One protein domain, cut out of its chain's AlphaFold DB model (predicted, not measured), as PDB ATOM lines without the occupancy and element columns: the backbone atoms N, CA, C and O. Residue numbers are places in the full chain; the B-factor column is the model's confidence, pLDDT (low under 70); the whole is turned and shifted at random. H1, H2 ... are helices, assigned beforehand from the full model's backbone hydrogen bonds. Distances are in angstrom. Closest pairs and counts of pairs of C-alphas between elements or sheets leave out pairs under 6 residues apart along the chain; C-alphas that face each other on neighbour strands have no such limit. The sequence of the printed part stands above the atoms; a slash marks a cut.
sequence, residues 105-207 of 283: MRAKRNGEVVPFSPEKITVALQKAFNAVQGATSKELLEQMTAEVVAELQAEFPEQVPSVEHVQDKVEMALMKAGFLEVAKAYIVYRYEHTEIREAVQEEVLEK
ATOM      1  N   MET A 105     131.390 130.977 105.453       38.94
ATOM      2  CA  MET A 105     131.522 131.193 106.897       38.94
ATOM      3  C   MET A 105     132.879 130.750 107.420       38.94
ATOM      4  O   MET A 105     132.971 129.867 108.264       38.94
ATOM      5  N   ARG A 106     133.936 131.508 107.097       31.94
ATOM      6  CA  ARG A 106     135.127 131.621 107.973       31.94
ATOM      7  C   ARG A 106     134.805 132.238 109.359       31.94
ATOM      8  O   ARG A 106     135.654 132.851 109.986       31.94
ATOM      9  N   ALA A 107     133.577 132.085 109.848       37.78
ATOM     10  CA  ALA A 107     132.976 132.827 110.948       37.78
ATOM     11  C   ALA A 107     132.571 131.947 112.136       37.78
ATOM     12  O   ALA A 107     131.770 132.360 112.960       37.78
ATOM     13  N   LYS A 108     133.114 130.734 112.238       42.94
ATOM     14  CA  LYS A 108     133.318 130.092 113.543       42.94
ATOM     15  C   LYS A 108     134.658 129.385 113.674       42.94
ATOM     16  O   LYS A 108     134.878 128.712 114.667       42.94
ATOM     17  N   ARG A 109     135.585 129.585 112.732       40.06
ATOM     18  CA  ARG A 109     136.939 129.086 112.951       40.06
ATOM     19  C   ARG A 109     137.628 129.921 114.047       40.06
ATOM     20  O   ARG A 109     138.371 129.362 114.830       40.06
ATOM     21  N   ASN A 110     137.275 131.205 114.233       38.78
ATOM     22  CA  ASN A 110     138.171 132.126 114.942       38.78
ATOM     23  C   ASN A 110     137.725 132.698 116.310       38.78
ATOM     24  O   ASN A 110     138.385 133.610 116.811       38.78
ATOM     25  N   GLY A 111     136.599 132.266 116.893       39.22
ATOM     26  CA  GLY A 111     136.029 132.941 118.079       39.22
ATOM     27  C   GLY A 111     135.768 134.443 117.851       39.22
ATOM     28  O   GLY A 111     135.766 135.245 118.779       39.22
ATOM     29  N   GLU A 112     135.630 134.864 116.593       34.53
ATOM     30  CA  GLU A 112     135.279 136.224 116.202       34.53
ATOM     31  C   GLU A 112     133.921 136.142 115.508       34.53
ATOM     32  O   GLU A 112     133.770 135.460 114.489       34.53
ATOM     33  N   VAL A 113     132.912 136.772 116.109       46.78
ATOM     34  CA  VAL A 113     131.552 136.829 115.569       46.78
ATOM     35  C   VAL A 113     131.591 137.696 114.310       46.78
ATOM     36  O   VAL A 113     131.522 138.920 114.381       46.78
ATOM     37  N   VAL A 114     131.749 137.073 113.141       47.16
ATOM     38  CA  VAL A 114     131.580 137.777 111.865       47.16
ATOM     39  C   VAL A 114     130.080 138.009 111.664       47.16
ATOM     40  O   VAL A 114     129.293 137.089 111.907       47.16
ATOM     41  N   PRO A 115     129.656 139.201 111.215       53.38
ATOM     42  CA  PRO A 115     128.251 139.470 110.955       53.38
ATOM     43  C   PRO A 115     127.663 138.459 109.963       53.38
ATOM     44  O   PRO A 115     128.224 138.187 108.899       53.38
ATOM     45  N   PHE A 116     126.517 137.898 110.343       64.19
ATOM     46  CA  PHE A 116     125.697 137.029 109.510       64.19
ATOM     47  C   PHE A 116     125.322 137.749 108.202       64.19
ATOM     48  O   PHE A 116     124.787 138.855 108.239       64.19
ATOM     49  N   SER A 117     125.610 137.131 107.052       71.81
ATOM     50  CA  SER A 117     125.302 137.678 105.722       71.81
ATOM     51  C   SER A 117     124.348 136.728 104.991       71.81
ATOM     52  O   SER A 117     124.749 135.611 104.656       71.81
ATOM     53  N   PRO A 118     123.088 137.136 104.753       77.12
ATOM     54  CA  PRO A 118     122.096 136.349 104.020       77.12
ATOM     55  C   PRO A 118     122.524 135.963 102.603       77.12
ATOM     56  O   PRO A 118     122.235 134.856 102.157       77.12
ATOM     57  N   GLU A 119     123.281 136.827 101.919       81.12
ATOM     58  CA  GLU A 119     123.781 136.614 100.548       81.12
ATOM     59  C   GLU A 119     124.510 135.281 100.412       81.12
ATOM     60  O   GLU A 119     124.557 134.649  99.358       81.12
ATOM     61  N   LYS A 120     125.084 134.838 101.519       77.69
ATOM     62  CA  LYS A 120     125.836 133.615 101.581       77.69
ATOM     63  C   LYS A 120     124.953 132.382 101.439       77.69
ATOM     64  O   LYS A 120     125.237 131.494 100.638       77.69
ATOM     65  N   ILE A 121     123.824 132.369 102.135       83.31
ATOM     66  CA  ILE A 121     122.803 131.330 101.973       83.31
ATOM     67  C   ILE A 121     122.319 131.301 100.516       83.31
ATOM     68  O   ILE A 121     122.210 130.227  99.926       83.31
ATOM     69  N   THR A 122     122.134 132.472  99.899       85.81
ATOM     70  CA  THR A 122     121.723 132.593  98.492       85.81
ATOM     71  C   THR A 122     122.722 131.933  97.545       85.81
ATOM     72  O   THR A 122     122.326 131.186  96.653       85.81
ATOM     73  N   VAL A 123     124.023 132.158  97.753       82.56
ATOM     74  CA  VAL A 123     125.088 131.532  96.955       82.56
ATOM     75  C   VAL A 123     125.103 130.011  97.137       82.56
ATOM     76  O   VAL A 123     125.219 129.289  96.145       82.56
ATOM     77  N   ALA A 124     124.941 129.505  98.364       78.25
ATOM     78  CA  ALA A 124     124.859 128.063  98.617       78.25
ATOM     79  C   ALA A 124     123.672 127.417  97.893       78.25
ATOM     80  O   ALA A 124     123.836 126.399  97.218       78.25
ATOM     81  N   LEU A 125     122.495 128.042  97.982       83.75
ATOM     82  CA  LEU A 125     121.298 127.596  97.277       83.75
ATOM     83  C   LEU A 125     121.525 127.610  95.762       83.75
ATOM     84  O   LEU A 125     121.346 126.581  95.116       83.75
ATOM     85  N   GLN A 126     122.000 128.727  95.201       85.19
ATOM     86  CA  GLN A 126     122.272 128.874  93.764       85.19
ATOM     87  C   GLN A 126     123.117 127.720  93.227       85.19
ATOM     88  O   GLN A 126     122.873 127.204  92.139       85.19
ATOM     89  N   LYS A 127     124.120 127.324  93.998       73.38
ATOM     90  CA  LYS A 127     125.064 126.271  93.652       73.38
ATOM     91  C   LYS A 127     124.465 124.879  93.734       73.38
ATOM     92  O   LYS A 127     124.653 124.094  92.806       73.38
ATOM     93  N   ALA A 128     123.704 124.598  94.787       77.81
ATOM     94  CA  ALA A 128     122.954 123.354  94.905       77.81
ATOM     95  C   ALA A 128     122.007 123.178  93.708       77.81
ATOM     96  O   ALA A 128     121.990 122.129  93.063       77.81
ATOM     97  N   PHE A 129     121.290 124.244  93.348       80.94
ATOM     98  CA  PHE A 129     120.444 124.275  92.162       80.94
ATOM     99  C   PHE A 129     121.243 124.062  90.873       80.94
ATOM    100  O   PHE A 129     120.900 123.181  90.085       80.94
ATOM    101  N   ASN A 130     122.347 124.787  90.685       79.81
ATOM    102  CA  ASN A 130     123.189 124.655  89.497       79.81
ATOM    103  C   ASN A 130     123.736 123.232  89.313       79.81
ATOM    104  O   ASN A 130     123.831 122.764  88.181       79.81
ATOM    105  N   ALA A 131     124.066 122.539  90.404       70.19
ATOM    106  CA  ALA A 131     124.613 121.185  90.372       70.19
ATOM    107  C   ALA A 131     123.590 120.103  89.979       70.19
ATOM    108  O   ALA A 131     123.995 119.019  89.554       70.19
ATOM    109  N   VAL A 132     122.287 120.369  90.131       72.81
ATOM    110  CA  VAL A 132     121.219 119.379  89.894       72.81
ATOM    111  C   VAL A 132     120.321 119.762  88.720       72.81
ATOM    112  O   VAL A 132     119.995 118.913  87.895       72.81
ATOM    113  N   GLN A 133     119.907 121.026  88.640       77.56
ATOM    114  CA  GLN A 133     118.905 121.520  87.689       77.56
ATOM    115  C   GLN A 133     119.430 122.644  86.780       77.56
ATOM    116  O   GLN A 133     118.774 122.989  85.800       77.56
ATOM    117  N   GLY A 134     120.613 123.194  87.066       74.75
ATOM    118  CA  GLY A 134     121.157 124.350  86.356       74.75
ATOM    119  C   GLY A 134     120.661 125.680  86.932       74.75
ATOM    120  O   GLY A 134     120.277 125.766  88.100       74.75
ATOM    121  N   ALA A 135     120.710 126.736  86.117       80.19
ATOM    122  CA  ALA A 135     120.394 128.089  86.564       80.19
ATOM    123  C   ALA A 135     118.965 128.185  87.123       80.19
ATOM    124  O   ALA A 135     117.997 127.770  86.491       80.19
ATOM    125  N   THR A 136     118.856 128.778  88.307       84.06
ATOM    126  CA  THR A 136     117.595 129.048  89.008       84.06
ATOM    127  C   THR A 136     117.348 130.550  89.093       84.06
ATOM    128  O   THR A 136     118.295 131.334  89.014       84.06
ATOM    129  N   SER A 137     116.081 130.963  89.204       90.06
ATOM    130  CA  SER A 137     115.732 132.380  89.291       90.06
ATOM    131  C   SER A 137     116.286 133.010  90.567       90.06
ATOM    132  O   SER A 137     116.234 132.428  91.654       90.06
ATOM    133  N   LYS A 138     116.802 134.233  90.432       89.94
ATOM    134  CA  LYS A 138     117.358 134.987  91.556       89.94
ATOM    135  C   LYS A 138     116.290 135.253  92.616       89.94
ATOM    136  O   LYS A 138     116.562 135.127  93.802       89.94
ATOM    137  N   GLU A 139     115.068 135.537  92.177       91.31
ATOM    138  CA  GLU A 139     113.923 135.823  93.039       91.31
ATOM    139  C   GLU A 139     113.582 134.633  93.945       91.31
ATOM    140  O   GLU A 139     113.315 134.819  95.130       91.31
ATOM    141  N   LEU A 140     113.636 133.402  93.418       88.94
ATOM    142  CA  LEU A 140     113.387 132.203  94.217       88.94
ATOM    143  C   LEU A 140     114.480 132.010  95.273       88.94
ATOM    144  O   LEU A 140     114.188 131.697  96.423       88.94
ATOM    145  N   LEU A 141     115.741 132.226  94.898       90.38
ATOM    146  CA  LEU A 141     116.875 132.082  95.812       90.38
ATOM    147  C   LEU A 141     116.846 133.128  96.929       90.38
ATOM    148  O   LEU A 141     117.130 132.801  98.081       90.38
ATOM    149  N   GLU A 142     116.485 134.368  96.603       90.00
ATOM    150  CA  GLU A 142     116.277 135.443  97.575       90.00
ATOM    151  C   GLU A 142     115.110 135.124  98.512       90.00
ATOM    152  O   GLU A 142     115.246 135.283  99.725       90.00
ATOM    153  N   GLN A 143     114.000 134.600  97.983       92.31
ATOM    154  CA  GLN A 143     112.859 134.184  98.794       92.31
ATOM    155  C   GLN A 143     113.242 133.070  99.776       92.31
ATOM    156  O   GLN A 143     113.024 133.204 100.978       92.31
ATOM    157  N   MET A 144     113.868 131.999  99.288       89.12
ATOM    158  CA  MET A 144     114.313 130.887 100.132       89.12
ATOM    159  C   MET A 144     115.345 131.337 101.171       89.12
ATOM    160  O   MET A 144     115.324 130.889 102.313       89.12
ATOM    161  N   THR A 145     116.230 132.261 100.796       87.94
ATOM    162  CA  THR A 145     117.177 132.873 101.733       87.94
ATOM    163  C   THR A 145     116.440 133.616 102.841       87.94
ATOM    164  O   THR A 145     116.741 133.409 104.012       87.94
ATOM    165  N   ALA A 146     115.466 134.462 102.497       86.69
ATOM    166  CA  ALA A 146     114.686 135.207 103.479       86.69
ATOM    167  C   ALA A 146     113.928 134.275 104.438       86.69
ATOM    168  O   ALA A 146     113.888 134.541 105.639       86.69
ATOM    169  N   GLU A 147     113.392 133.160 103.935       88.38
ATOM    170  CA  GLU A 147     112.741 132.129 104.753       88.38
ATOM    171  C   GLU A 147     113.719 131.493 105.752       88.38
ATOM    172  O   GLU A 147     113.433 131.451 106.948       88.38
ATOM    173  N   VAL A 148     114.911 131.086 105.301       85.88
ATOM    174  CA  VAL A 148     115.963 130.540 106.178       85.88
ATOM    175  C   VAL A 148     116.361 131.545 107.261       85.88
ATOM    176  O   VAL A 148     116.463 131.187 108.433       85.88
ATOM    177  N   VAL A 149     116.565 132.811 106.890       83.81
ATOM    178  CA  VAL A 149     116.934 133.880 107.829       83.81
ATOM    179  C   VAL A 149     115.846 134.083 108.883       83.81
ATOM    180  O   VAL A 149     116.160 134.174 110.069       83.81
ATOM    181  N   ALA A 150     114.579 134.124 108.468       82.19
ATOM    182  CA  ALA A 150     113.455 134.291 109.381       82.19
ATOM    183  C   ALA A 150     113.339 133.113 110.363       82.19
ATOM    184  O   ALA A 150     113.121 133.328 111.555       82.19
ATOM    185  N   GLU A 151     113.537 131.878 109.893       84.12
ATOM    186  CA  GLU A 151     113.532 130.693 110.759       84.12
ATOM    187  C   GLU A 151     114.689 130.705 111.765       84.12
ATOM    188  O   GLU A 151     114.480 130.396 112.938       84.12
ATOM    189  N   LEU A 152     115.890 131.113 111.345       78.88
ATOM    190  CA  LEU A 152     117.042 131.244 112.240       78.88
ATOM    191  C   LEU A 152     116.822 132.321 113.307       78.88
ATOM    192  O   LEU A 152     117.144 132.099 114.470       78.88
ATOM    193  N   GLN A 153     116.253 133.469 112.937       79.31
ATOM    194  CA  GLN A 153     115.945 134.545 113.887       79.31
ATOM    195  C   GLN A 153     114.881 134.133 114.907       79.31
ATOM    196  O   GLN A 153     114.965 134.517 116.072       79.31
ATOM    197  N   ALA A 154     113.886 133.352 114.480       78.69
ATOM    198  CA  ALA A 154     112.843 132.856 115.367       78.69
ATOM    199  C   ALA A 154     113.367 131.799 116.354       78.69
ATOM    200  O   ALA A 154     112.939 131.777 117.507       78.69
ATOM    201  N   GLU A 155     114.277 130.929 115.913       78.69
ATOM    202  CA  GLU A 155     114.824 129.847 116.738       78.69
ATOM    203  C   GLU A 155     115.961 130.305 117.661       78.69
ATOM    204  O   GLU A 155     116.084 129.810 118.779       78.69
ATOM    205  N   PHE A 156     116.751 131.290 117.228       73.81
ATOM    206  CA  PHE A 156     117.899 131.813 117.970       73.81
ATOM    207  C   PHE A 156     117.749 133.321 118.257       73.81
ATOM    208  O   PHE A 156     118.535 134.125 117.756       73.81
ATOM    209  N   PRO A 157     116.763 133.745 119.074       67.81
ATOM    210  CA  PRO A 157     116.492 135.165 119.320       67.81
ATOM    211  C   PRO A 157     117.582 135.863 120.148       67.81
ATOM    212  O   PRO A 157     117.815 137.058 119.984       67.81
ATOM    213  N   GLU A 158     118.256 135.123 121.033       71.06
ATOM    214  CA  GLU A 158     119.290 135.639 121.948       71.06
ATOM    215  C   GLU A 158     120.643 134.930 121.772       71.06
ATOM    216  O   GLU A 158     121.584 135.165 122.529       71.06
ATOM    217  N   GLN A 159     120.753 134.041 120.784       63.50
ATOM    218  CA  GLN A 159     121.939 133.219 120.548       63.50
ATOM    219  C   GLN A 159     122.388 133.339 119.095       63.50
ATOM    220  O   GLN A 159     121.592 133.592 118.198       63.50
ATOM    221  N   VAL A 160     123.679 133.133 118.845       65.44
ATOM    222  CA  VAL A 160     124.202 133.088 117.477       65.44
ATOM    223  C   VAL A 160     124.088 131.650 116.956       65.44
ATOM    224  O   VAL A 160     124.702 130.757 117.553       65.44
ATOM    225  N   PRO A 161     123.348 131.393 115.856       65.31
ATOM    226  CA  PRO A 161     123.231 130.050 115.296       65.31
ATOM    227  C   PRO A 161     124.598 129.489 114.883       65.31
ATOM    228  O   PRO A 161     125.506 130.220 114.477       65.31
ATOM    229  N   SER A 162     124.762 128.171 115.007       64.44
ATOM    230  CA  SER A 162     125.929 127.465 114.483       64.44
ATOM    231  C   SER A 162     125.824 127.310 112.961       64.44
ATOM    232  O   SER A 162     124.755 127.492 112.380       64.44
ATOM    233  N   VAL A 163     126.935 126.956 112.310       66.69
ATOM    234  CA  VAL A 163     126.940 126.665 110.866       66.69
ATOM    235  C   VAL A 163     126.021 125.484 110.550       66.69
ATOM    236  O   VAL A 163     125.248 125.564 109.600       66.69
ATOM    237  N   GLU A 164     126.038 124.446 111.385       68.06
ATOM    238  CA  GLU A 164     125.161 123.277 111.247       68.06
ATOM    239  C   GLU A 164     123.681 123.679 111.335       68.06
ATOM    240  O   GLU A 164     122.883 123.264 110.503       68.06
ATOM    241  N   HIS A 165     123.320 124.600 112.241       73.38
ATOM    242  CA  HIS A 165     121.944 125.112 112.312       73.38
ATOM    243  C   HIS A 165     121.532 125.819 111.014       73.38
ATOM    244  O   HIS A 165     120.409 125.650 110.548       73.38
ATOM    245  N   VAL A 166     122.424 126.612 110.406       76.94
ATOM    246  CA  VAL A 166     122.145 127.262 109.114       76.94
ATOM    247  C   VAL A 166     121.953 126.218 108.015       76.94
ATOM    248  O   VAL A 166     121.025 126.341 107.218       76.94
ATOM    249  N   GLN A 167     122.801 125.190 107.978       72.44
ATOM    250  CA  GLN A 167     122.720 124.112 106.990       72.44
ATOM    251  C   GLN A 167     121.412 123.328 107.118       72.44
ATOM    252  O   GLN A 167     120.715 123.155 106.118       72.44
ATOM    253  N   ASP A 168     121.016 122.963 108.336       77.31
ATOM    254  CA  ASP A 168     119.746 122.282 108.594       77.31
ATOM    255  C   ASP A 168     118.553 123.123 108.111       77.31
ATOM    256  O   ASP A 168     117.622 122.605 107.489       77.31
ATOM    257  N   LYS A 169     118.589 124.449 108.307       82.50
ATOM    258  CA  LYS A 169     117.542 125.342 107.783       82.50
ATOM    259  C   LYS A 169     117.519 125.421 106.265       82.50
ATOM    260  O   LYS A 169     116.433 125.439 105.685       82.50
ATOM    261  N   VAL A 170     118.676 125.434 105.612       81.81
ATOM    262  CA  VAL A 170     118.765 125.400 104.145       81.81
ATOM    263  C   VAL A 170     118.177 124.101 103.591       81.81
ATOM    264  O   VAL A 170     117.392 124.137 102.641       81.81
ATOM    265  N   GLU A 171     118.484 122.963 104.211       79.25
ATOM    266  CA  GLU A 171     117.926 121.659 103.837       79.25
ATOM    267  C   GLU A 171     116.407 121.628 103.996       79.25
ATOM    268  O   GLU A 171     115.687 121.241 103.070       79.25
ATOM    269  N   MET A 172     115.902 122.106 105.136       77.56
ATOM    270  CA  MET A 172     114.465 122.212 105.385       77.56
ATOM    271  C   MET A 172     113.775 123.126 104.368       77.56
ATOM    272  O   MET A 172     112.703 122.771 103.877       77.56
ATOM    273  N   ALA A 173     114.370 124.270 104.021       80.94
ATOM    274  CA  ALA A 173     113.817 125.193 103.031       80.94
ATOM    275  C   ALA A 173     113.726 124.546 101.640       80.94
ATOM    276  O   ALA A 173     112.681 124.618 100.991       80.94
ATOM    277  N   LEU A 174     114.773 123.833 101.206       79.44
ATOM    278  CA  LEU A 174     114.765 123.075  99.948       79.44
ATOM    279  C   LEU A 174     113.669 121.999  99.933       79.44
ATOM    280  O   LEU A 174     112.961 121.856  98.934       79.44
ATOM    281  N   MET A 175     113.489 121.272 101.038       72.38
ATOM    282  CA  MET A 175     112.436 120.260 101.153       72.38
ATOM    283  C   MET A 175     111.031 120.872 101.139       72.38
ATOM    284  O   MET A 175     110.167 120.384 100.409       72.38
ATOM    285  N   LYS A 176     110.797 121.949 101.904       74.69
ATOM    286  CA  LYS A 176     109.502 122.654 101.973       74.69
ATOM    287  C   LYS A 176     109.092 123.233 100.622       74.69
ATOM    288  O   LYS A 176     107.925 123.145 100.251       74.69
ATOM    289  N   ALA A 177     110.054 123.763  99.871       79.31
ATOM    290  CA  ALA A 177     109.843 124.290  98.528       79.31
ATOM    291  C   ALA A 177     109.690 123.190  97.451       79.31
ATOM    292  O   ALA A 177     109.464 123.496  96.282       79.31
ATOM    293  N   GLY A 178     109.781 121.906  97.825       76.88
ATOM    294  CA  GLY A 178     109.570 120.767  96.926       76.88
ATOM    295  C   GLY A 178     110.793 120.365  96.096       76.88
ATOM    296  O   GLY A 178     110.697 119.468  95.257       76.88
ATOM    297  N   PHE A 179     111.962 120.959  96.343       77.12
ATOM    298  CA  PHE A 179     113.208 120.670  95.629       77.12
ATOM    299  C   PHE A 179     113.960 119.479  96.241       77.12
ATOM    300  O   PHE A 179     115.126 119.575  96.618       77.12
ATOM    301  N   LEU A 180     113.288 118.327  96.325       63.25
ATOM    302  CA  LEU A 180     113.793 117.131  97.013       63.25
ATOM    303  C   LEU A 180     115.120 116.607  96.445       63.25
ATOM    304  O   LEU A 180     115.992 116.195  97.203       63.25
ATOM    305  N   GLU A 181     115.294 116.639  95.125       59.44
ATOM    306  CA  GLU A 181     116.535 116.178  94.484       59.44
ATOM    307  C   GLU A 181     117.707 117.136  94.743       59.44
ATOM    308  O   GLU A 181     118.840 116.695  94.921       59.44
ATOM    309  N   VAL A 182     117.426 118.439  94.855       72.56
ATOM    310  CA  VAL A 182     118.424 119.449  95.237       72.56
ATOM    311  C   VAL A 182     118.798 119.293  96.713       72.56
ATOM    312  O   VAL A 182     119.981 119.295  97.043       72.56
ATOM    313  N   ALA A 183     117.813 119.069  97.591       67.56
ATOM    314  CA  ALA A 183     118.038 118.805  99.013       67.56
ATOM    315  C   ALA A 183     118.895 117.550  99.242       67.56
ATOM    316  O   ALA A 183     119.859 117.590  99.996       67.56
ATOM    317  N   LYS A 184     118.595 116.439  98.554       58.44
ATOM    318  CA  LYS A 184     119.399 115.208  98.642       58.44
ATOM    319  C   LYS A 184     120.838 115.433  98.195       58.44
ATOM    320  O   LYS A 184     121.753 114.996  98.884       58.44
ATOM    321  N   ALA A 185     121.036 116.112  97.065       62.34
ATOM    322  CA  ALA A 185     122.374 116.427  96.578       62.34
ATOM    323  C   ALA A 185     123.145 117.299  97.578       62.34
ATOM    324  O   ALA A 185     124.323 117.054  97.812       62.34
ATOM    325  N   TYR A 186     122.468 118.263  98.210       66.88
ATOM    326  CA  TYR A 186     123.038 119.101  99.263       66.88
ATOM    327  C   TYR A 186     123.452 118.289 100.507       66.88
ATOM    328  O   TYR A 186     124.564 118.457 101.001       66.88
ATOM    329  N   ILE A 187     122.604 117.360 100.968       61.94
ATOM    330  CA  ILE A 187     122.869 116.497 102.136       61.94
ATOM    331  C   ILE A 187     124.034 115.536 101.886       61.94
ATOM    332  O   ILE A 187     124.935 115.424 102.715       61.94
ATOM    333  N   VAL A 188     124.022 114.836 100.747       57.22
ATOM    334  CA  VAL A 188     125.095 113.897 100.377       57.22
ATOM    335  C   VAL A 188     126.425 114.637 100.306       57.22
ATOM    336  O   VAL A 188     127.415 114.196 100.877       57.22
ATOM    337  N   TYR A 189     126.414 115.821  99.704       56.00
ATOM    338  CA  TYR A 189     127.579 116.680  99.633       56.00
ATOM    339  C   TYR A 189     128.105 117.111 101.021       56.00
ATOM    340  O   TYR A 189     129.313 117.072 101.261       56.00
ATOM    341  N   ARG A 190     127.221 117.470 101.967       61.12
ATOM    342  CA  ARG A 190     127.593 117.787 103.363       61.12
ATOM    343  C   ARG A 190     128.285 116.605 104.054       61.12
ATOM    344  O   ARG A 190     129.269 116.800 104.773       61.12
ATOM    345  N   TYR A 191     127.775 115.395 103.830       51.78
ATOM    346  CA  TYR A 191     128.325 114.163 104.394       51.78
ATOM    347  C   TYR A 191     129.712 113.846 103.813       51.78
ATOM    348  O   TYR A 191     130.679 113.751 104.565       51.78
ATOM    349  N   GLU A 192     129.844 113.822 102.483       52.78
ATOM    350  CA  GLU A 192     131.117 113.564 101.794       52.78
ATOM    351  C   GLU A 192     132.192 114.602 102.161       52.78
ATOM    352  O   GLU A 192     133.359 114.268 102.342       52.78
ATOM    353  N   HIS A 193     131.820 115.875 102.339       55.69
ATOM    354  CA  HIS A 193     132.773 116.905 102.754       55.69
ATOM    355  C   HIS A 193     133.215 116.774 104.219       55.69
ATOM    356  O   HIS A 193     134.296 117.235 104.587       55.69
ATOM    357  N   THR A 194     132.390 116.170 105.071       56.62
ATOM    358  CA  THR A 194     132.785 115.848 106.446       56.62
ATOM    359  C   THR A 194     133.804 114.713 106.434       56.62
ATOM    360  O   THR A 194     134.878 114.890 107.000       56.62
ATOM    361  N   GLU A 195     133.560 113.653 105.660       56.06
ATOM    362  CA  GLU A 195     134.520 112.551 105.477       56.06
ATOM    363  C   GLU A 195     135.839 113.022 104.839       56.06
ATOM    364  O   GLU A 195     136.916 112.641 105.287       56.06
ATOM    365  N   ILE A 196     135.792 113.911 103.839       56.09
ATOM    366  CA  ILE A 196     137.006 114.490 103.236       56.09
ATOM    367  C   ILE A 196     137.767 115.348 104.250       56.09
ATOM    368  O   ILE A 196     138.992 115.291 104.288       56.09
ATOM    369  N   ARG A 197     137.078 116.154 105.071       60.09
ATOM    370  CA  ARG A 197     137.747 116.938 106.122       60.09
ATOM    371  C   ARG A 197     138.401 116.034 107.156       60.09
ATOM    372  O   ARG A 197     139.508 116.342 107.577       60.09
ATOM    373  N   GLU A 198     137.755 114.937 107.529       65.31
ATOM    374  CA  GLU A 198     138.321 113.936 108.434       65.31
ATOM    375  C   GLU A 198     139.538 113.240 107.813       65.31
ATOM    376  O   GLU A 198     140.577 113.167 108.460       65.31
ATOM    377  N   ALA A 199     139.468 112.840 106.541       62.69
ATOM    378  CA  ALA A 199     140.582 112.212 105.831       62.69
ATOM    379  C   ALA A 199     141.775 113.165 105.629       62.69
ATOM    380  O   ALA A 199     142.921 112.787 105.857       62.69
ATOM    381  N   VAL A 200     141.522 114.425 105.250       65.81
ATOM    382  CA  VAL A 200     142.568 115.462 105.157       65.81
ATOM    383  C   VAL A 200     143.176 115.719 106.531       65.81
ATOM    384  O   VAL A 200     144.382 115.920 106.640       65.81
ATOM    385  N   GLN A 201     142.361 115.699 107.585       72.00
ATOM    386  CA  GLN A 201     142.860 115.854 108.941       72.00
ATOM    387  C   GLN A 201     143.748 114.681 109.356       72.00
ATOM    388  O   GLN A 201     144.804 114.896 109.942       72.00
ATOM    389  N   GLU A 202     143.345 113.453 109.041       73.62
ATOM    390  CA  GLU A 202     144.136 112.253 109.295       73.62
ATOM    391  C   GLU A 202     145.484 112.319 108.562       73.62
ATOM    392  O   GLU A 202     146.525 112.119 109.184       73.62
ATOM    393  N   GLU A 203     145.492 112.743 107.293       73.94
ATOM    394  CA  GLU A 203     146.721 112.972 106.521       73.94
ATOM    395  C   GLU A 203     147.611 114.059 107.151       73.94
ATOM    396  O   GLU A 203     148.835 113.924 107.212       73.94
ATOM    397  N   VAL A 204     147.023 115.160 107.636       75.62
ATOM    398  CA  VAL A 204     147.767 116.227 108.325       75.62
ATOM    399  C   VAL A 204     148.395 115.703 109.612       75.62
ATOM    400  O   VAL A 204     149.568 115.984 109.868       75.62
ATOM    401  N   LEU A 205     147.650 114.937 110.410       78.50
ATOM    402  CA  LEU A 205     148.149 114.335 111.644       78.50
ATOM    403  C   LEU A 205     149.291 113.354 111.355       78.50
ATOM    404  O   LEU A 205     150.345 113.465 111.983       78.50
ATOM    405  N   GLU A 206     149.142 112.491 110.348       81.12
ATOM    406  CA  GLU A 206     150.200 111.587 109.886       81.12
ATOM    407  C   GLU A 206     151.450 112.377 109.462       81.12
ATOM    408  O   GLU A 206     152.557 112.123 109.941       81.12
ATOM    409  N   LYS A 207     151.286 113.434 108.656       79.38
ATOM    410  CA  LYS A 207     152.392 114.318 108.252       79.38
ATOM    411  C   LYS A 207     153.062 115.022 109.433       79.38
ATOM    412  O   LYS A 207     154.259 115.307 109.354       79.38
TER     413      LYS A 207
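This is residues 105 to 207 of the 283 residues of a protein of Globodera pallida (UniProt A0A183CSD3). Three helices, H1, H2 and H3, cross one another steeply in a small body, their centres making a triangle, and a fourth and longest helix, H4, begins against H1 and H3 and then runs out of the body as a long arm. Residues 191 to 207 of H4 stick out and make much of the length, while residues 105 to 117 form a loop without a named element before H1. The printed part has 103 residues, with four named helices in the order H1, H2, H3, H4 and no named strand, and its class is all helix. The whole is only just compact, close to loose, with a radius of gyration of the C-alphas of 15.0 A, and its flat outline spans 46 by 35 by 18 A.

The printed part begins at Met 105, with its C-alpha at (131.522, 131.193, 106.897), and residues 105 to 117 hold no named element. H1 takes residues 118 to 132 and measures 22.1 A from first to last C-alpha; C-alpha 118 is at (122.096, 136.349, 104.020). After a tight link of 5 residues comes H2, residues 138 to 155, 25.8 A long. A short link of 7 residues leads to H3, residues 163 to 176, 20.0 A long. A tight link of 3 residues leads to H4, residues 180 to 207, 40.3 A long, which ends with C-alpha 207 at (152.392, 114.318, 108.252).

H1 and H2 touch, and their closest C-alphas are those of Thr 122 and Leu 141, 5.6 A apart. Their lines stand at a steep tilt of 55 degrees and they run opposite ways; H2 touches H1 with residues 141 to 149 alone. H2 also touches H3, with its residues 144 to 152 alone, and the closest C-alphas are those of Val 148 and Lys 169, 5.7 A apart. This too is a steep tilt, 57 degrees, opposite ways. H1 and H3 are close but not clearly touching: the closest C-alphas, those of Ile 121 and Val 170, are 7.5 A apart, and the helices run the same way at a steep tilt of 55 degrees. H3 and H4 form a helical hairpin, two helices that follow each other and run opposite ways, at a shallow tilt of 23 degrees. They touch through residues 171 to 175 of H3 and 180 to 187 of H4 alone, with the C-alphas of Leu 174 and Ala 183 the closest pair at 5.5 A. H4 also touches H1, about perpendicular to it at 78 degrees, with residues 181 to 186 of H4 alone and residues 128 to 132 of H1 alone; the closest C-alphas are those of Ala 128 and Val 182, 6.0 A apart. H2 and H4 are apart. In H1, H2, H3 and H4 every O i to N i+4 pair of the backbone is within hydrogen-bond range.

The two C-alphas farthest apart are those of Glu 139 and Glu 206, at 46.8 A. Residues 191 to 207 of H4 stand free; without them the body has 86 residues, spans 36 by 24 by 21 A and has a radius of gyration of 12.8 A. The printed part has no cut, and no link between its helices is long. The mean pLDDT of the printed part is 70.9. Confidence is under 70 at 39 residues: 105 to 116, 157, 159 to 164, 180 to 181 and 183 to 200. H4 has a mean pLDDT of 64, and H2 one of 86.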